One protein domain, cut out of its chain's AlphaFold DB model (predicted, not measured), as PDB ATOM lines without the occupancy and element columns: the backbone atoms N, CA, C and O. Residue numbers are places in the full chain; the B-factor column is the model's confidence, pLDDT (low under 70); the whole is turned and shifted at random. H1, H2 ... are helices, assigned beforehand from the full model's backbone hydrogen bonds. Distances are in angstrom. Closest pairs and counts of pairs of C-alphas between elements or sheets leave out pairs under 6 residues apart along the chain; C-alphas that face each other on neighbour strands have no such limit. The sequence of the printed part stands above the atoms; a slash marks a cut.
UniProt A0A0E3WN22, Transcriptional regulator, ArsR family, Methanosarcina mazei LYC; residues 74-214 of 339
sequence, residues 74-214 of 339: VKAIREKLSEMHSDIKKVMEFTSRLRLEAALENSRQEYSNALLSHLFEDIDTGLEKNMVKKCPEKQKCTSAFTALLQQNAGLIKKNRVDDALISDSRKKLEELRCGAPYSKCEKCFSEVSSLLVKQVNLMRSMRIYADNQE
ATOM      1  N   VAL A  74     -46.436-170.914  21.649       87.38
ATOM      2  CA  VAL A  74     -47.016-171.358  20.368       87.38
ATOM      3  C   VAL A  74     -47.007-170.234  19.329       87.38
ATOM      4  O   VAL A  74     -46.728-170.482  18.150       87.38
ATOM      5  N   LYS A  75     -47.270-168.986  19.738       86.50
ATOM      6  CA  LYS A  75     -47.194-167.824  18.845       86.50
ATOM      7  C   LYS A  75     -45.760-167.576  18.368       86.50
ATOM      8  O   LYS A  75     -45.554-167.427  17.164       86.50
ATOM      9  N   ALA A  76     -44.781-167.614  19.272       89.06
ATOM     10  CA  ALA A  76     -43.365-167.450  18.945       89.06
ATOM     11  C   ALA A  76     -42.858-168.556  17.999       89.06
ATOM     12  O   ALA A  76     -42.168-168.278  17.014       89.06
ATOM     13  N   ILE A  77     -43.267-169.809  18.229       88.75
ATOM     14  CA  ILE A  77     -42.961-170.937  17.337       88.75
ATOM     15  C   ILE A  77     -43.552-170.701  15.939       88.75
ATOM     16  O   ILE A  77     -42.884-170.944  14.932       88.75
ATOM     17  N   ARG A  78     -44.788-170.195  15.848       86.94
ATOM     18  CA  ARG A  78     -45.455-169.915  14.566       86.94
ATOM     19  C   ARG A  78     -44.783-168.787  13.787       86.94
ATOM     20  O   ARG A  78     -44.668-168.876  12.562       86.94
ATOM     21  N   GLU A  79     -44.326-167.750  14.482       89.56
ATOM     22  CA  GLU A  79     -43.544-166.663  13.891       89.56
ATOM     23  C   GLU A  79     -42.216-167.194  13.340       89.56
ATOM     24  O   GLU A  79     -41.917-166.979  12.164       89.56
ATOM     25  N   LYS A  80     -41.485-168.008  14.117       91.19
ATOM     26  CA  LYS A  80     -40.224-168.608  13.660       91.19
ATOM     27  C   LYS A  80     -40.410-169.580  12.490       91.19
ATOM     28  O   LYS A  80     -39.595-169.596  11.571       91.19
ATOM     29  N   LEU A  81     -41.494-170.362  12.474       88.19
ATOM     30  CA  LEU A  81     -41.858-171.216  11.333       88.19
ATOM     31  C   LEU A  81     -42.150-170.399  10.070       88.19
ATOM     32  O   LEU A  81     -41.734-170.787   8.979       88.19
ATOM     33  N   SER A  82     -42.828-169.261  10.215       84.88
ATOM     34  CA  SER A  82     -43.130-168.364   9.095       84.88
ATOM     35  C   SER A  82     -41.858-167.723   8.530       84.88
ATOM     36  O   SER A  82     -41.695-167.639   7.311       84.88
ATOM     37  N   GLU A  83     -40.925-167.333   9.402       89.31
ATOM     38  CA  GLU A  83     -39.598-166.835   9.025       89.31
ATOM     39  C   GLU A  83     -38.788-167.909   8.283       89.31
ATOM     40  O   GLU A  83     -38.323-167.673   7.169       89.31
ATOM     41  N   MET A  84     -38.722-169.131   8.826       87.19
ATOM     42  CA  MET A  84     -38.039-170.257   8.178       87.19
ATOM     43  C   MET A  84     -38.642-170.593   6.810       87.19
ATOM     44  O   MET A  84     -37.905-170.824   5.854       87.19
ATOM     45  N   HIS A  85     -39.971-170.588   6.676       80.38
ATOM     46  CA  HIS A  85     -40.631-170.785   5.383       80.38
ATOM     47  C   HIS A  85     -40.264-169.689   4.372       80.38
ATOM     48  O   HIS A  85     -40.018-169.993   3.203       80.38
ATOM     49  N   SER A  86     -40.201-168.431   4.813       82.06
ATOM     50  CA  SER A  86     -39.764-167.307   3.978       82.06
ATOM     51  C   SER A  86     -38.327-167.501   3.488       82.06
ATOM     52  O   SER A  86     -38.051-167.344   2.297       82.06
ATOM     53  N   ASP A  87     -37.418-167.919   4.367       84.94
ATOM     54  CA  ASP A  87     -36.019-168.143   4.003       84.94
ATOM     55  C   ASP A  87     -35.837-169.354   3.085       84.94
ATOM     56  O   ASP A  87     -35.112-169.266   2.093       84.94
ATOM     57  N   ILE A  88     -36.565-170.448   3.327       82.12
ATOM     58  CA  ILE A  88     -36.598-171.606   2.421       82.12
ATOM     59  C   ILE A  88     -37.069-171.175   1.032       82.12
ATOM     60  O   ILE A  88     -36.447-171.547   0.036       82.12
ATOM     61  N   LYS A  89     -38.120-170.351   0.946       75.12
ATOM     62  CA  LYS A  89     -38.619-169.831  -0.331       75.12
ATOM     63  C   LYS A  89     -37.551-169.009  -1.059       75.12
ATOM     64  O   LYS A  89     -37.285-169.278  -2.228       75.12
ATOM     65  N   LYS A  90     -36.873-168.083  -0.371       77.25
ATOM     66  CA  LYS A  90     -35.769-167.294  -0.955       77.25
ATOM     67  C   LYS A  90     -34.629-168.187  -1.455       77.25
ATOM     68  O   LYS A  90     -34.106-167.968  -2.545       77.25
ATOM     69  N   VAL A  91     -34.252-169.216  -0.690       82.12
ATOM     70  CA  VAL A  91     -33.215-170.185  -1.090       82.12
ATOM     71  C   VAL A  91     -33.665-170.995  -2.308       82.12
ATOM     72  O   VAL A  91     -32.879-171.223  -3.231       82.12
ATOM     73  N   MET A  92     -34.928-171.415  -2.361       70.81
ATOM     74  CA  MET A  92     -35.484-172.119  -3.517       70.81
ATOM     75  C   MET A  92     -35.487-171.245  -4.775       70.81
ATOM     76  O   MET A  92     -35.068-171.713  -5.834       70.81
ATOM     77  N   GLU A  93     -35.883-169.978  -4.670       70.94
ATOM     78  CA  GLU A  93     -35.842-169.010  -5.772       70.94
ATOM     79  C   GLU A  93     -34.401-168.780  -6.252       70.94
ATOM     80  O   GLU A  93     -34.105-168.910  -7.442       70.94
ATOM     81  N   PHE A  94     -33.474-168.535  -5.321       73.75
ATOM     82  CA  PHE A  94     -32.056-168.340  -5.617       73.75
ATOM     83  C   PHE A  94     -31.430-169.560  -6.305       73.75
ATOM     84  O   PHE A  94     -30.769-169.431  -7.336       73.75
ATOM     85  N   THR A  95     -31.669-170.762  -5.778       67.75
ATOM     86  CA  THR A  95     -31.138-172.001  -6.366       67.75
ATOM     87  C   THR A  95     -31.767-172.317  -7.720       67.75
ATOM     88  O   THR A  95     -31.084-172.837  -8.599       67.75
ATOM     89  N   SER A  96     -33.045-171.996  -7.923       68.81
ATOM     90  CA  SER A  96     -33.712-172.157  -9.220       68.81
ATOM     91  C   SER A  96     -33.125-171.217 -10.269       68.81
ATOM     92  O   SER A  96     -32.836-171.662 -11.381       68.81
ATOM     93  N   ARG A  97     -32.853-169.959  -9.895       75.00
ATOM     94  CA  ARG A  97     -32.155-168.994 -10.750       75.00
ATOM     95  C   ARG A  97     -30.760-169.487 -11.135       75.00
ATOM     96  O   ARG A  97     -30.464-169.561 -12.320       75.00
ATOM     97  N   LEU A  98     -29.952-169.916 -10.163       72.00
ATOM     98  CA  LEU A  98     -28.607-170.445 -10.428       72.00
ATOM     99  C   LEU A  98     -28.621-171.660 -11.364       72.00
ATOM    100  O   LEU A  98     -27.780-171.771 -12.253       72.00
ATOM    101  N   ARG A  99     -29.581-172.579 -11.192       75.31
ATOM    102  CA  ARG A  99     -29.728-173.736 -12.091       75.31
ATOM    103  C   ARG A  99     -30.075-173.308 -13.514       75.31
ATOM    104  O   ARG A  99     -29.547-173.895 -14.454       75.31
ATOM    105  N   LEU A 100     -30.956-172.319 -13.669       72.75
ATOM    106  CA  LEU A 100     -31.325-171.788 -14.978       72.75
ATOM    107  C   LEU A 100     -30.132-171.100 -15.653       72.75
ATOM    108  O   LEU A 100     -29.841-171.399 -16.805       72.75
ATOM    109  N   GLU A 101     -29.417-170.240 -14.928       73.50
ATOM    110  CA  GLU A 101     -28.213-169.554 -15.416       73.50
ATOM    111  C   GLU A 101     -27.138-170.557 -15.857       73.50
ATOM    112  O   GLU A 101     -26.613-170.453 -16.964       73.50
ATOM    113  N   ALA A 102     -26.875-171.590 -15.051       78.00
ATOM    114  CA  ALA A 102     -25.932-172.648 -15.403       78.00
ATOM    115  C   ALA A 102     -26.381-173.452 -16.635       78.00
ATOM    116  O   ALA A 102     -25.564-173.782 -17.494       78.00
ATOM    117  N   ALA A 103     -27.675-173.771 -16.747       77.44
ATOM    118  CA  ALA A 103     -28.210-174.473 -17.911       77.44
ATOM    119  C   ALA A 103     -28.096-173.632 -19.193       77.44
ATOM    120  O   ALA A 103     -27.736-174.169 -20.242       77.44
ATOM    121  N   LEU A 104     -28.367-172.326 -19.106       78.38
ATOM    122  CA  LEU A 104     -28.227-171.389 -20.219       78.38
ATOM    123  C   LEU A 104     -26.767-171.242 -20.650       78.38
ATOM    124  O   LEU A 104     -26.490-171.325 -21.844       78.38
ATOM    125  N   GLU A 105     -25.836-171.088 -19.707       79.81
ATOM    126  CA  GLU A 105     -24.414-170.963 -20.039       79.81
ATOM    127  C   GLU A 105     -23.864-172.256 -20.650       79.81
ATOM    128  O   GLU A 105     -23.210-172.207 -21.689       79.81
ATOM    129  N   ASN A 106     -24.203-173.426 -20.098       82.44
ATOM    130  CA  ASN A 106     -23.814-174.711 -20.691       82.44
ATOM    131  C   ASN A 106     -24.355-174.858 -22.118       82.44
ATOM    132  O   ASN A 106     -23.611-175.189 -23.041       82.44
ATOM    133  N   SER A 107     -25.637-174.543 -22.320       83.62
ATOM    134  CA  SER A 107     -26.259-174.560 -23.641       83.62
ATOM    135  C   SER A 107     -25.564-173.599 -24.609       83.62
ATOM    136  O   SER A 107     -25.328-173.944 -25.766       83.62
ATOM    137  N   ARG A 108     -25.229-172.389 -24.155       84.25
ATOM    138  CA  ARG A 108     -24.528-171.383 -24.954       84.25
ATOM    139  C   ARG A 108     -23.139-171.871 -25.359       84.25
ATOM    140  O   ARG A 108     -22.766-171.702 -26.521       84.25
ATOM    141  N   GLN A 109     -22.402-172.505 -24.449       86.38
ATOM    142  CA  GLN A 109     -21.092-173.086 -24.743       86.38
ATOM    143  C   GLN A 109     -21.188-174.215 -25.774       86.38
ATOM    144  O   GLN A 109     -20.420-174.226 -26.735       86.38
ATOM    145  N   GLU A 110     -22.157-175.124 -25.635       86.00
ATOM    146  CA  GLU A 110     -22.380-176.213 -26.596       86.00
ATOM    147  C   GLU A 110     -22.665-175.686 -28.012       86.00
ATOM    148  O   GLU A 110     -21.994-176.089 -28.967       86.00
ATOM    149  N   TYR A 111     -23.590-174.731 -28.155       87.00
ATOM    150  CA  TYR A 111     -23.904-174.140 -29.460       87.00
ATOM    151  C   TYR A 111     -22.738-173.332 -30.035       87.00
ATOM    152  O   TYR A 111     -22.445-173.446 -31.225       87.00
ATOM    153  N   SER A 112     -22.041-172.553 -29.203       90.00
ATOM    154  CA  SER A 112     -20.877-171.770 -29.639       90.00
ATOM    155  C   SER A 112     -19.748-172.680 -30.123       90.00
ATOM    156  O   SER A 112     -19.085-172.366 -31.104       90.00
ATOM    157  N   ASN A 113     -19.538-173.836 -29.493       91.81
ATOM    158  CA  ASN A 113     -18.541-174.799 -29.958       91.81
ATOM    159  C   ASN A 113     -18.940-175.433 -31.297       91.81
ATOM    160  O   ASN A 113     -18.109-175.494 -32.198       91.81
ATOM    161  N   ALA A 114     -20.203-175.840 -31.458       92.00
ATOM    162  CA  ALA A 114     -20.687-176.411 -32.717       92.00
ATOM    163  C   ALA A 114     -20.584-175.417 -33.888       92.00
ATOM    164  O   ALA A 114     -20.121-175.770 -34.975       92.00
ATOM    165  N   LEU A 115     -20.966-174.157 -33.658       92.19
ATOM    166  CA  LEU A 115     -20.827-173.088 -34.646       92.19
ATOM    167  C   LEU A 115     -19.358-172.797 -34.961       92.19
ATOM    168  O   LEU A 115     -19.023-172.593 -36.123       92.19
ATOM    169  N   LEU A 116     -18.474-172.809 -33.959       95.25
ATOM    170  CA  LEU A 116     -17.047-172.574 -34.169       95.25
ATOM    171  C   LEU A 116     -16.424-173.656 -35.059       95.25
ATOM    172  O   LEU A 116     -15.687-173.320 -35.982       95.25
ATOM    173  N   SER A 117     -16.755-174.929 -34.823       94.62
ATOM    174  CA  SER A 117     -16.319-176.035 -35.683       94.62
ATOM    175  C   SER A 117     -16.779-175.841 -37.129       94.62
ATOM    176  O   SER A 117     -15.960-175.913 -38.040       94.62
ATOM    177  N   HIS A 118     -18.052-175.493 -37.338       94.12
ATOM    178  CA  HIS A 118     -18.573-175.201 -38.676       94.12
ATOM    179  C   HIS A 118     -17.867-174.005 -39.333       94.12
ATOM    180  O   HIS A 118     -17.576-174.032 -40.525       94.12
ATOM    181  N   LEU A 119     -17.579-172.938 -38.578       94.50
ATOM    182  CA  LEU A 119     -16.833-171.791 -39.100       94.50
ATOM    183  C   LEU A 119     -15.414-172.182 -39.522       94.50
ATOM    184  O   LEU A 119     -14.949-171.693 -40.545       94.50
ATOM    185  N   PHE A 120     -14.729-173.044 -38.769       97.00
ATOM    186  CA  PHE A 120     -13.395-173.526 -39.142       97.00
ATOM    187  C   PHE A 120     -13.431-174.353 -40.430       97.00
ATOM    188  O   PHE A 120     -12.628-174.106 -41.326       97.00
ATOM    189  N   GLU A 121     -14.418-175.235 -40.581       96.38
ATOM    190  CA  GLU A 121     -14.623-175.985 -41.825       96.38
ATOM    191  C   GLU A 121     -14.965-175.067 -43.021       96.38
ATOM    192  O   GLU A 121     -14.444-175.272 -44.121       96.38
ATOM    193  N   ASP A 122     -15.794-174.030 -42.835       94.50
ATOM    194  CA  ASP A 122     -16.124-173.054 -43.897       94.50
ATOM    195  C   ASP A 122     -14.898-172.215 -44.299       94.50
ATOM    196  O   ASP A 122     -14.718-171.912 -45.478       94.50
ATOM    197  N   ILE A 123     -14.010-171.888 -43.350       97.19
ATOM    198  CA  ILE A 123     -12.729-171.222 -43.642       97.19
ATOM    199  C   ILE A 123     -11.856-172.121 -44.516       97.19
ATOM    200  O   ILE A 123     -11.433-171.695 -45.592       97.19
ATOM    201  N   ASP A 124     -11.597-173.352 -44.074       94.56
ATOM    202  CA  ASP A 124     -10.683-174.260 -44.769       94.56
ATOM    203  C   ASP A 124     -11.199-174.566 -46.180       94.56
ATOM    204  O   ASP A 124     -10.484-174.398 -47.173       94.56
ATOM    205  N   THR A 125     -12.480-174.923 -46.291       94.69
ATOM    206  CA  THR A 125     -13.091-175.264 -47.580       94.69
ATOM    207  C   THR A 125     -13.286-174.051 -48.492       94.69
ATOM    208  O   THR A 125     -13.126-174.182 -49.710       94.69
ATOM    209  N   GLY A 126     -13.615-172.877 -47.944       92.56
ATOM    210  CA  GLY A 126     -13.776-171.635 -48.702       92.56
ATOM    211  C   GLY A 126     -12.456-171.172 -49.314       92.56
ATOM    212  O   GLY A 126     -12.362-170.972 -50.529       92.56
ATOM    213  N   LEU A 127     -11.399-171.100 -48.500       94.38
ATOM    214  CA  LEU A 127     -10.071-170.703 -48.969       94.38
ATOM    215  C   LEU A 127      -9.494-171.711 -49.973       94.38
ATOM    216  O   LEU A 127      -8.988-171.305 -51.023       94.38
ATOM    217  N   GLU A 128      -9.612-173.017 -49.713       92.31
ATOM    218  CA  GLU A 128      -9.095-174.051 -50.617       92.31
ATOM    219  C   GLU A 128      -9.723-173.965 -52.020       92.31
ATOM    220  O   GLU A 128      -9.013-174.054 -53.033       92.31
ATOM    221  N   LYS A 129     -11.047-173.769 -52.087       91.44
ATOM    222  CA  LYS A 129     -11.810-173.773 -53.344       91.44
ATOM    223  C   LYS A 129     -11.679-172.473 -54.130       91.44
ATOM    224  O   LYS A 129     -11.587-172.519 -55.362       91.44
ATOM    225  N   ASN A 130     -11.679-171.330 -53.446       91.81
ATOM    226  CA  ASN A 130     -11.906-170.034 -54.086       91.81
ATOM    227  C   ASN A 130     -10.633-169.191 -54.265       91.81
ATOM    228  O   ASN A 130     -10.625-168.271 -55.092       91.81
ATOM    229  N   MET A 131      -9.525-169.534 -53.594       90.88
ATOM    230  CA  MET A 131      -8.238-168.868 -53.815       90.88
ATOM    231  C   MET A 131      -7.601-169.224 -55.166       90.88
ATOM    232  O   MET A 131      -7.830-170.275 -55.773       90.88
ATOM    233  N   VAL A 132      -6.739-168.330 -55.652       90.50
ATOM    234  CA  VAL A 132      -6.001-168.521 -56.906       90.50
ATOM    235  C   VAL A 132      -5.083-169.746 -56.802       90.50
ATOM    236  O   VAL A 132      -4.148-169.777 -56.007       90.50
ATOM    237  N   LYS A 133      -5.332-170.760 -57.647       87.12
ATOM    238  CA  LYS A 133      -4.631-172.057 -57.586       87.12
ATOM    239  C   LYS A 133      -3.134-171.967 -57.900       87.12
ATOM    240  O   LYS A 133      -2.338-172.596 -57.218       87.12
ATOM    241  N   LYS A 134      -2.763-171.205 -58.933       87.25
ATOM    242  CA  LYS A 134      -1.372-171.016 -59.376       87.25
ATOM    243  C   LYS A 134      -0.844-169.680 -58.849       87.25
ATOM    244  O   LYS A 134      -0.845-168.692 -59.581       87.25
ATOM    245  N   CYS A 135      -0.468-169.642 -57.573       86.69
ATOM    246  CA  CYS A 135       0.109-168.468 -56.915       86.69
ATOM    247  C   CYS A 135       1.348-168.892 -56.100       86.69
ATOM    248  O   CYS A 135       1.215-169.815 -55.296       86.69
ATOM    249  N   PRO A 136       2.519-168.243 -56.271       87.06
ATOM    250  CA  PRO A 136       3.726-168.563 -55.499       87.06
ATOM    251  C   PRO A 136       3.537-168.380 -53.988       87.06
ATOM    252  O   PRO A 136       3.954-169.218 -53.199       87.06
ATOM    253  N   GLU A 137       2.806-167.338 -53.589       88.88
ATOM    254  CA  GLU A 137       2.557-166.993 -52.183       88.88
ATOM    255  C   GLU A 137       1.335-167.715 -51.586       88.88
ATOM    256  O   GLU A 137       0.898-167.387 -50.481       88.88
ATOM    257  N   LYS A 138       0.741-168.696 -52.293       89.44
ATOM    258  CA  LYS A 138      -0.539-169.315 -51.896       89.44
ATOM    259  C   LYS A 138      -0.509-169.824 -50.457       89.44
ATOM    260  O   LYS A 138      -1.441-169.547 -49.706       89.44
ATOM    261  N   GLN A 139       0.536-170.557 -50.080       91.25
ATOM    262  CA  GLN A 139       0.640-171.157 -48.750       91.25
ATOM    263  C   GLN A 139       0.700-170.082 -47.659       91.25
ATOM    264  O   GLN A 139      -0.058-170.146 -46.697       91.25
ATOM    265  N   LYS A 140       1.526-169.048 -47.853       90.94
ATOM    266  CA  LYS A 140       1.665-167.929 -46.915       90.94
ATOM    267  C   LYS A 140       0.355-167.153 -46.753       90.94
ATOM    268  O   LYS A 140      -0.065-166.904 -45.626       90.94
ATOM    269  N   CYS A 141      -0.313-166.820 -47.861       91.88
ATOM    270  CA  CYS A 141      -1.614-166.151 -47.828       91.88
ATOM    271  C   CYS A 141      -2.680-167.015 -47.148       91.88
ATOM    272  O   CYS A 141      -3.419-166.502 -46.321       91.88
ATOM    273  N   THR A 142      -2.733-168.315 -47.458       94.38
ATOM    274  CA  THR A 142      -3.698-169.240 -46.840       94.38
ATOM    275  C   THR A 142      -3.511-169.251 -45.326       94.38
ATOM    276  O   THR A 142      -4.461-168.980 -44.607       94.38
ATOM    277  N   SER A 143      -2.281-169.434 -44.835       95.06
ATOM    278  CA  SER A 143      -2.004-169.420 -43.394       95.06
ATOM    279  C   SER A 143      -2.375-168.089 -42.729       95.06
ATOM    280  O   SER A 143      -2.978-168.091 -41.657       95.06
ATOM    281  N   ALA A 144      -2.053-166.952 -43.358       94.56
ATOM    282  CA  ALA A 144      -2.383-165.632 -42.819       94.56
ATOM    283  C   ALA A 144      -3.902-165.388 -42.763       94.56
ATOM    284  O   ALA A 144      -4.420-164.907 -41.754       94.56
ATOM    285  N   PHE A 145      -4.624-165.757 -43.823       95.88
ATOM    286  CA  PHE A 145      -6.077-165.622 -43.890       95.88
ATOM    287  C   PHE A 145      -6.790-166.568 -42.928       95.88
ATOM    288  O   PHE A 145      -7.693-166.130 -42.219       95.88
ATOM    289  N   THR A 146      -6.355-167.827 -42.842       97.44
ATOM    290  CA  THR A 146      -6.874-168.789 -41.868       97.44
ATOM    291  C   THR A 146      -6.684-168.268 -40.447       97.44
ATOM    292  O   THR A 146      -7.646-168.245 -39.687       97.44
ATOM    293  N   ALA A 147      -5.496-167.764 -40.093       97.25
ATOM    294  CA  ALA A 147      -5.242-167.223 -38.758       97.25
ATOM    295  C   ALA A 147      -6.162-166.034 -38.417       97.25
ATOM    296  O   ALA A 147      -6.741-165.994 -37.331       97.25
ATOM    297  N   LEU A 148      -6.344-165.095 -39.353       97.19
ATOM    298  CA  LEU A 148      -7.243-163.948 -39.179       97.19
ATOM    299  C   LEU A 148      -8.699-164.392 -38.991       97.19
ATOM    300  O   LEU A 148      -9.371-163.959 -38.053       97.19
ATOM    301  N   LEU A 149      -9.185-165.277 -39.862       97.81
ATOM    302  CA  LEU A 149     -10.569-165.746 -39.833       97.81
ATOM    303  C   LEU A 149     -10.854-166.631 -38.616       97.81
ATOM    304  O   LEU A 149     -11.941-166.539 -38.051       97.81
ATOM    305  N   GLN A 150      -9.902-167.458 -38.180       97.56
ATOM    306  CA  GLN A 150     -10.036-168.268 -36.968       97.56
ATOM    307  C   GLN A 150     -10.022-167.397 -35.709       97.56
ATOM    308  O   GLN A 150     -10.810-167.637 -34.792       97.56
ATOM    309  N   GLN A 151      -9.182-166.354 -35.672       96.69
ATOM    310  CA  GLN A 151      -9.182-165.378 -34.582       96.69
ATOM    311  C   GLN A 151     -10.550-164.695 -34.457       96.69
ATOM    312  O   GLN A 151     -11.095-164.625 -33.353       96.69
ATOM    313  N   ASN A 152     -11.117-164.221 -35.570       96.75
ATOM    314  CA  ASN A 152     -12.429-163.580 -35.561       96.75
ATOM    315  C   ASN A 152     -13.545-164.582 -35.210       96.75
ATOM    316  O   ASN A 152     -14.362-164.299 -34.339       96.75
ATOM    317  N   ALA A 153     -13.537-165.791 -35.779       96.56
ATOM    318  CA  ALA A 153     -14.479-166.854 -35.415       96.56
ATOM    319  C   ALA A 153     -14.424-167.212 -33.916       96.56
ATOM    320  O   ALA A 153     -15.453-167.474 -33.299       96.56
ATOM    321  N   GLY A 154     -13.251-167.149 -33.279       95.88
ATOM    322  CA  GLY A 154     -13.111-167.371 -31.837       95.88
ATOM    323  C   GLY A 154     -13.924-166.402 -30.966       95.88
ATOM    324  O   GLY A 154     -14.261-166.736 -29.827       95.88
ATOM    325  N   LEU A 155     -14.302-165.232 -31.495       94.88
ATOM    326  CA  LEU A 155     -15.111-164.249 -30.774       94.88
ATOM    327  C   LEU A 155     -16.520-164.755 -30.454       94.88
ATOM    328  O   LEU A 155     -17.109-164.250 -29.498       94.88
ATOM    329  N   ILE A 156     -17.043-165.779 -31.147       92.38
ATOM    330  CA  ILE A 156     -18.405-166.267 -30.867       92.38
ATOM    331  C   ILE A 156     -18.558-166.880 -29.472       92.38
ATOM    332  O   ILE A 156     -19.664-166.985 -28.954       92.38
ATOM    333  N   LYS A 157     -17.440-167.258 -28.842       91.50
ATOM    334  CA  LYS A 157     -17.410-167.754 -27.462       91.50
ATOM    335  C   LYS A 157     -17.628-166.648 -26.427       91.50
ATOM    336  O   LYS A 157     -17.894-166.944 -25.260       91.50
ATOM    337  N   LYS A 158     -17.518-165.373 -26.814       89.31
ATOM    338  CA  LYS A 158     -17.735-164.232 -25.914       89.31
ATOM    339  C   LYS A 158     -19.224-163.949 -25.722       89.31
ATOM    340  O   LYS A 158     -20.039-164.221 -26.600       89.31
ATOM    341  N   ASN A 159     -19.585-163.433 -24.545       83.50
ATOM    342  CA  ASN A 159     -20.963-163.008 -24.249       83.50
ATOM    343  C   ASN A 159     -21.352-161.782 -25.076       83.50
ATOM    344  O   ASN A 159     -22.486-161.648 -25.517       83.50
ATOM    345  N   ARG A 160     -20.374-160.899 -25.278       88.69
ATOM    346  CA  ARG A 160     -20.475-159.674 -26.052       88.69
ATOM    347  C   ARG A 160     -19.152-159.437 -26.769       88.69
ATOM    348  O   ARG A 160     -18.087-159.774 -26.246       88.69
ATOM    349  N   VAL A 161     -19.233-158.877 -27.962       90.69
ATOM    350  CA  VAL A 161     -18.108-158.522 -28.815       90.69
ATOM    351  C   VAL A 161     -18.165-157.021 -29.048       90.69
ATOM    352  O   VAL A 161     -19.162-156.503 -29.549       90.69
ATOM    353  N   ASP A 162     -17.096-156.332 -28.667       89.94
ATOM    354  CA  ASP A 162     -16.964-154.896 -28.883       89.94
ATOM    355  C   ASP A 162     -16.594-154.594 -30.336       89.94
ATOM    356  O   ASP A 162     -15.828-155.330 -30.964       89.94
ATOM    357  N   ASP A 163     -17.084-153.465 -30.849       88.94
ATOM    358  CA  ASP A 163     -16.829-153.030 -32.226       88.94
ATOM    359  C   ASP A 163     -15.337-152.864 -32.538       88.94
ATOM    360  O   ASP A 163     -14.894-153.192 -33.637       88.94
ATOM    361  N   ALA A 164     -14.535-152.484 -31.539       91.19
ATOM    362  CA  ALA A 164     -13.082-152.408 -31.662       91.19
ATOM    363  C   ALA A 164     -12.458-153.734 -32.133       91.19
ATOM    364  O   ALA A 164     -11.575-153.723 -32.981       91.19
ATOM    365  N   LEU A 165     -12.953-154.888 -31.667       93.25
ATOM    366  CA  LEU A 165     -12.409-156.202 -32.045       93.25
ATOM    367  C   LEU A 165     -12.728-156.569 -33.502       93.25
ATOM    368  O   LEU A 165     -11.913-157.191 -34.193       93.25
ATOM    369  N   ILE A 166     -13.916-156.185 -33.973       92.38
ATOM    370  CA  ILE A 166     -14.330-156.388 -35.365       92.38
ATOM    371  C   ILE A 166     -13.583-155.417 -36.280       92.38
ATOM    372  O   ILE A 166     -13.080-155.822 -37.329       92.38
ATOM    373  N   SER A 167     -13.458-154.157 -35.863       91.81
ATOM    374  CA  SER A 167     -12.685-153.127 -36.558       91.81
ATOM    375  C   SER A 167     -11.212-153.518 -36.689       91.81
ATOM    376  O   SER A 167     -10.667-153.471 -37.790       91.81
ATOM    377  N   ASP A 168     -10.594-154.035 -35.624       93.69
ATOM    378  CA  ASP A 168      -9.223-154.553 -35.646       93.69
ATOM    379  C   ASP A 168      -9.058-155.705 -36.641       93.69
ATOM    380  O   ASP A 168      -8.064-155.773 -37.365       93.69
ATOM    381  N   SER A 169     -10.038-156.610 -36.716       92.69
ATOM    382  CA  SER A 169     -10.015-157.725 -37.672       92.69
ATOM    383  C   SER A 169     -10.111-157.233 -39.120       92.69
ATOM    384  O   SER A 169      -9.383-157.721 -39.986       92.69
ATOM    385  N   ARG A 170     -10.954-156.222 -39.386       92.69
ATOM    386  CA  ARG A 170     -11.037-155.554 -40.697       92.69
ATOM    387  C   ARG A 170      -9.733-154.833 -41.037       92.69
ATOM    388  O   ARG A 170      -9.222-154.986 -42.140       92.69
ATOM    389  N   LYS A 171      -9.152-154.106 -40.079       93.19
ATOM    390  CA  LYS A 171      -7.891-153.381 -40.257       93.19
ATOM    391  C   LYS A 171      -6.732-154.323 -40.585       93.19
ATOM    392  O   LYS A 171      -6.005-154.067 -41.536       93.19
ATOM    393  N   LYS A 172      -6.604-155.448 -39.872       93.56
ATOM    394  CA  LYS A 172      -5.600-156.483 -40.176       93.56
ATOM    395  C   LYS A 172      -5.743-157.036 -41.595       93.56
ATOM    396  O   LYS A 172      -4.740-157.316 -42.245       93.56
ATOM    397  N   LEU A 173      -6.973-157.199 -42.086       92.62
ATOM    398  CA  LEU A 173      -7.204-157.654 -43.456       92.62
ATOM    399  C   LEU A 173      -6.720-156.620 -44.484       92.62
ATOM    400  O   LEU A 173      -6.078-156.996 -45.464       92.62
ATOM    401  N   GLU A 174      -6.963-155.332 -44.234       89.38
ATOM    402  CA  GLU A 174      -6.455-154.242 -45.077       89.38
ATOM    403  C   GLU A 174      -4.924-154.122 -45.025       89.38
ATOM    404  O   GLU A 174      -4.277-153.933 -46.052       89.38
ATOM    405  N   GLU A 175      -4.308-154.323 -43.860       89.81
ATOM    406  CA  GLU A 175      -2.844-154.358 -43.727       89.81
ATOM    407  C   GLU A 175      -2.226-155.490 -44.566       89.81
ATOM    408  O   GLU A 175      -1.226-155.277 -45.256       89.81
ATOM    409  N   LEU A 176      -2.856-156.673 -44.588       86.88
ATOM    410  CA  LEU A 176      -2.452-157.775 -45.470       86.88
ATOM    411  C   LEU A 176      -2.608-157.415 -46.957       86.88
ATOM    412  O   LEU A 176      -1.840-157.907 -47.789       86.88
ATOM    413  N   ARG A 177      -3.578-156.560 -47.299       83.81
ATOM    414  CA  ARG A 177      -3.869-156.110 -48.667       83.81
ATOM    415  C   ARG A 177      -2.835-155.122 -49.196       83.81
ATOM    416  O   ARG A 177      -2.405-155.265 -50.338       83.81
ATOM    417  N   CYS A 178      -2.369-154.190 -48.367       65.31
ATOM    418  CA  CYS A 178      -1.362-153.187 -48.739       65.31
ATOM    419  C   CYS A 178      -0.008-153.786 -49.172       65.31
ATOM    420  O   CYS A 178       0.751-153.134 -49.884       65.31
ATOM    421  N   GLY A 179       0.294-155.028 -48.783       66.31
ATOM    422  CA  GLY A 179       1.510-155.738 -49.192       66.31
ATOM    423  C   GLY A 179       1.397-156.532 -50.502       66.31
ATOM    424  O   GLY A 179       2.346-157.232 -50.850       66.31
ATOM    425  N   ALA A 180       0.257-156.496 -51.204       65.56
ATOM    426  CA  ALA A 180      -0.027-157.399 -52.319       65.56
ATOM    427  C   ALA A 180       0.323-156.794 -53.702       65.56
ATOM    428  O   ALA A 180      -0.322-155.839 -54.133       65.56
ATOM    429  N   PRO A 181       1.275-157.373 -54.466       68.56
ATOM    430  CA  PRO A 181       1.742-156.797 -55.732       68.56
ATOM    431  C   PRO A 181       0.962-157.258 -56.981       68.56
ATOM    432  O   PRO A 181       1.309-156.871 -58.094       68.56
ATOM    433  N   TYR A 182      -0.065-158.107 -56.839       67.94
ATOM    434  CA  TYR A 182      -0.762-158.737 -57.970       67.94
ATOM    435  C   TYR A 182      -2.243-158.367 -58.044       67.94
ATOM    436  O   TYR A 182      -2.993-158.567 -57.095       67.94
ATOM    437  N   SER A 183      -2.716-158.013 -59.241       71.50
ATOM    438  CA  SER A 183      -4.148-157.814 -59.528       71.50
ATOM    439  C   SER A 183      -5.012-159.047 -59.220       71.50
ATOM    440  O   SER A 183      -6.178-158.931 -58.855       71.50
ATOM    441  N   LYS A 184      -4.435-160.254 -59.303       73.12
ATOM    442  CA  LYS A 184      -5.111-161.521 -58.967       73.12
ATOM    443  C   LYS A 184      -5.310-161.732 -57.460       73.12
ATOM    444  O   LYS A 184      -6.106-162.594 -57.090       73.12
ATOM    445  N   CYS A 185      -4.630-160.965 -56.603       88.06
ATOM    446  CA  CYS A 185      -4.848-161.001 -55.156       88.06
ATOM    447  C   CYS A 185      -6.258-160.529 -54.788       88.06
ATOM    448  O   CYS A 185      -6.804-161.021 -53.804       88.06
ATOM    449  N   GLU A 186      -6.883-159.681 -55.613       87.94
ATOM    450  CA  GLU A 186      -8.242-159.176 -55.387       87.94
ATOM    451  C   GLU A 186      -9.254-160.298 -55.168       87.94
ATOM    452  O   GLU A 186     -10.102-160.219 -54.282       87.94
ATOM    453  N   LYS A 187      -9.130-161.384 -55.939       89.75
ATOM    454  CA  LYS A 187     -10.013-162.544 -55.808       89.75
ATOM    455  C   LYS A 187      -9.862-163.213 -54.442       89.75
ATOM    456  O   LYS A 187     -10.860-163.569 -53.826       89.75
ATOM    457  N   CYS A 188      -8.628-163.375 -53.965       92.25
ATOM    458  CA  CYS A 188      -8.367-163.952 -52.649       92.25
ATOM    459  C   CYS A 188      -8.881-163.034 -51.535       92.25
ATOM    460  O   CYS A 188      -9.549-163.512 -50.629       92.25
ATOM    461  N   PHE A 189      -8.631-161.722 -51.619       92.06
ATOM    462  CA  PHE A 189      -9.143-160.769 -50.632       92.06
ATOM    463  C   PHE A 189     -10.668-160.719 -50.622       92.06
ATOM    464  O   PHE A 189     -11.257-160.712 -49.551       92.06
ATOM    465  N   SER A 190     -11.312-160.764 -51.789       90.69
ATOM    466  CA  SER A 190     -12.774-160.825 -51.891       90.69
ATOM    467  C   SER A 190     -13.342-162.059 -51.186       90.69
ATOM    468  O   SER A 190     -14.341-161.950 -50.477       90.69
ATOM    469  N   GLU A 191     -12.692-163.219 -51.326       93.69
ATOM    470  CA  GLU A 191     -13.093-164.443 -50.623       93.69
ATOM    471  C   GLU A 191     -12.960-164.296 -49.104       93.69
ATOM    472  O   GLU A 191     -13.898-164.579 -48.361       93.69
ATOM    473  N   VAL A 192     -11.814-163.805 -48.630       95.19
ATOM    474  CA  VAL A 192     -11.549-163.631 -47.195       95.19
ATOM    475  C   VAL A 192     -12.502-162.603 -46.589       95.19
ATOM    476  O   VAL A 192     -13.071-162.847 -45.527       95.19
ATOM    477  N   SER A 193     -12.743-161.489 -47.283       93.56
ATOM    478  CA  SER A 193     -13.728-160.481 -46.891       93.56
ATOM    479  C   SER A 193     -15.134-161.073 -46.815       93.56
ATOM    480  O   SER A 193     -15.856-160.806 -45.857       93.56
ATOM    481  N   SER A 194     -15.524-161.916 -47.777       92.75
ATOM    482  CA  SER A 194     -16.816-162.614 -47.767       92.75
ATOM    483  C   SER A 194     -16.958-163.537 -46.551       92.75
ATOM    484  O   SER A 194     -17.961-163.469 -45.835       92.75
ATOM    485  N   LEU A 195     -15.935-164.346 -46.254       94.81
ATOM    486  CA  LEU A 195     -15.905-165.214 -45.070       94.81
ATOM    487  C   LEU A 195     -15.962-164.404 -43.766       94.81
ATOM    488  O   LEU A 195     -16.733-164.737 -42.865       94.81
ATOM    489  N   LEU A 196     -15.222-163.297 -43.683       94.94
ATOM    490  CA  LEU A 196     -15.249-162.402 -42.527       94.94
ATOM    491  C   LEU A 196     -16.641-161.781 -42.325       94.94
ATOM    492  O   LEU A 196     -17.159-161.759 -41.209       94.94
ATOM    493  N   VAL A 197     -17.290-161.328 -43.402       90.19
ATOM    494  CA  VAL A 197     -18.656-160.784 -43.357       90.19
ATOM    495  C   VAL A 197     -19.658-161.837 -42.880       90.19
ATOM    496  O   VAL A 197     -20.495-161.527 -42.031       90.19
ATOM    497  N   LYS A 198     -19.565-163.086 -43.357       89.81
ATOM    498  CA  LYS A 198     -20.412-164.190 -42.868       89.81
ATOM    499  C   LYS A 198     -20.258-164.396 -41.360       89.81
ATOM    500  O   LYS A 198     -21.265-164.498 -40.661       89.81
ATOM    501  N   GLN A 199     -19.024-164.408 -40.853       94.00
ATOM    502  CA  GLN A 199     -18.752-164.547 -39.418       94.00
ATOM    503  C   GLN A 199     -19.371-163.400 -38.609       94.00
ATOM    504  O   GLN A 199     -20.047-163.646 -37.613       94.00
ATOM    505  N   VAL A 200     -19.207-162.153 -39.058       91.56
ATOM    506  CA  VAL A 200     -19.797-160.979 -38.391       91.56
ATOM    507  C   VAL A 200     -21.330-161.037 -38.410       91.56
ATOM    508  O   VAL A 200     -21.974-160.752 -37.403       91.56
ATOM    509  N   ASN A 201     -21.938-161.456 -39.522       86.06
ATOM    510  CA  ASN A 201     -23.392-161.607 -39.621       86.06
ATOM    511  C   ASN A 201     -23.936-162.713 -38.708       86.06
ATOM    512  O   ASN A 201     -25.023-162.565 -38.143       86.06
ATOM    513  N   LEU A 202     -23.180-163.796 -38.513       86.69
ATOM    514  CA  LEU A 202     -23.519-164.813 -37.523       86.69
ATOM    515  C   LEU A 202     -23.481-164.229 -36.103       86.69
ATOM    516  O   LEU A 202     -24.436-164.419 -35.354       86.69
ATOM    517  N   MET A 203     -22.449-163.453 -35.753       89.12
ATOM    518  CA  MET A 203     -22.366-162.786 -34.443       89.12
ATOM    519  C   MET A 203     -23.543-161.828 -34.195       89.12
ATOM    520  O   MET A 203     -24.075-161.789 -33.084       89.12
ATOM    521  N   ARG A 204     -23.999-161.105 -35.228       82.38
ATOM    522  CA  ARG A 204     -25.219-160.276 -35.165       82.38
ATOM    523  C   ARG A 204     -26.473-161.115 -34.944       82.38
ATOM    524  O   ARG A 204     -27.291-160.797 -34.090       82.38
ATOM    525  N   SER A 205     -26.598-162.229 -35.663       80.44
ATOM    526  CA  SER A 205     -27.732-163.154 -35.518       80.44
ATOM    527  C   SER A 205     -27.779-163.789 -34.124       80.44
ATOM    528  O   SER A 205     -28.853-164.003 -33.574       80.44
ATOM    529  N   MET A 206     -26.609-164.029 -33.524       81.88
ATOM    530  CA  MET A 206     -26.453-164.465 -32.131       81.88
ATOM    531  C   MET A 206     -26.639-163.329 -31.112       81.88
ATOM    532  O   MET A 206     -26.615-163.589 -29.911       81.88
ATOM    533  N   ARG A 207     -26.799-162.078 -31.568       80.38
ATOM    534  CA  ARG A 207     -26.917-160.858 -30.751       80.38
ATOM    535  C   ARG A 207     -25.760-160.628 -29.776       80.38
ATOM    536  O   ARG A 207     -25.920-159.946 -28.768       80.38
ATOM    537  N   ILE A 208     -24.587-161.177 -30.082       87.00
ATOM    538  CA  ILE A 208     -23.361-160.954 -29.301       87.00
ATOM    539  C   ILE A 208     -22.551-159.772 -29.840       87.00
ATOM    540  O   ILE A 208     -21.651-159.295 -29.161       87.00
ATOM    541  N   TYR A 209     -22.865-159.292 -31.043       86.06
ATOM    542  CA  TYR A 209     -22.279-158.100 -31.649       86.06
ATOM    543  C   TYR A 209     -23.394-157.203 -32.180       86.06
ATOM    544  O   TYR A 209     -24.241-157.666 -32.944       86.06
ATOM    545  N   ALA A 210     -23.345-155.931 -31.797       73.75
ATOM    546  CA  ALA A 210     -24.096-154.845 -32.404       73.75
ATOM    547  C   ALA A 210     -23.064-153.792 -32.816       73.75
ATOM    548  O   ALA A 210     -22.257-153.355 -31.992       73.75
ATOM    549  N   ASP A 211     -23.041-153.445 -34.097       65.06
ATOM    550  CA  ASP A 211     -22.221-152.339 -34.590       65.06
ATOM    551  C   ASP A 211     -22.757-151.034 -33.973       65.06
ATOM    552  O   ASP A 211     -23.964-150.894 -33.789       65.06
ATOM    553  N   ASN A 212     -21.906-150.044 -33.703       56.47
ATOM    554  CA  ASN A 212     -22.378-148.692 -33.371       56.47
ATOM    555  C   ASN A 212     -23.204-148.064 -34.521       56.47
ATOM    556  O   ASN A 212     -23.866-147.044 -34.326       56.47
ATOM    557  N   GLN A 213     -23.152-148.663 -35.719       49.19
ATOM    558  CA  GLN A 213     -23.997-148.368 -36.877       49.19
ATOM    559  C   GLN A 213     -25.282-149.203 -36.977       49.19
ATOM    560  O   GLN A 213     -26.095-148.935 -37.868       49.19
ATOM    561  N   GLU A 214     -25.535-150.159 -36.073       48.06
ATOM    562  CA  GLU A 214     -26.925-150.498 -35.772       48.06
ATOM    563  C   GLU A 214     -27.522-149.230 -35.182       48.06
ATOM    564  O   GLU A 214     -27.224-148.852 -34.052       48.06
TER     565      GLU A 214
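Overview. This is residues 74 to 214 of the 339 residues of the protein "Transcriptional regulator, ArsR family" of Methanosarcina mazei LYC (UniProt A0A0E3WN22). One very long helix, H1, sticks out as an arm with its residues 74 to 104, while its later part joins H2, H3 and H4 in an up-and-down bundle of four nearly aligned helices. H1 and H3 are at opposite sides of this bundle, with H2 and H4 side by side between them. The printed part has 141 residues with four named helices in the order H1, H2, H3, H4 and no named strand; the class is all helix. It is extended, with a radius of gyration of the C-alphas of 24.6 A and spans of 92 by 28 by 20 A, the arm making the length.

Arrangement. H1, residues 74 to 130, touches H2, residues 138 to 157, with residues 109 to 127 alone; their closest C-alphas, of Ser 112 and Lys 157, are 5.7 A apart. This helical hairpin has a shallow tilt of 15 degrees, opposite ways. H1 touches H4, residues 185 to 205, with residues 119 to 130 alone, the closest C-alphas being those of Asn 130 and Glu 191 at 6.7 A. H2 and H4 touch and run the same way at a shallow tilt of 9 degrees, with the C-alphas of Ala 153 and Gln 199 closest at 6.3 A. H3, residues 163 to 178, touches H2 at Ser 169 and Asn 152, whose C-alphas are closest at 6.7 A. H3 and H4 only just touch, with 3 pairs of C-alphas within 8 A, the closest being Arg 177 and Phe 189 at 7.3 A. H1 and H3 are apart. Every O i to N i+4 pair is within hydrogen-bond range in H1, H3 and H4, and 13 of 16 are in H2.

Along the chain. H1 measures 82.3 A from C-alpha 74 at (-47.016, -171.358, 20.368) to C-alpha 130 at (-11.906, -170.034, -54.086). H2 measures 29.7 A, H3 22.6 A, and H4 30.2 A, ending at C-alpha 205 at (-27.732, -163.154, -35.518).

Size, cuts and confidence. The C-alphas farthest apart, of Val 74 and Lys 134, are 91.9 A apart. Without residues 74 to 104, which stand free, the body spans 45 by 28 by 17 A. The printed part has no cut; the link from H2 to H3 is tight and the other two are short. Mean pLDDT of the printed part is 86.4, with residues 95 to 96, 178 to 182 and 211 to 214 under 70.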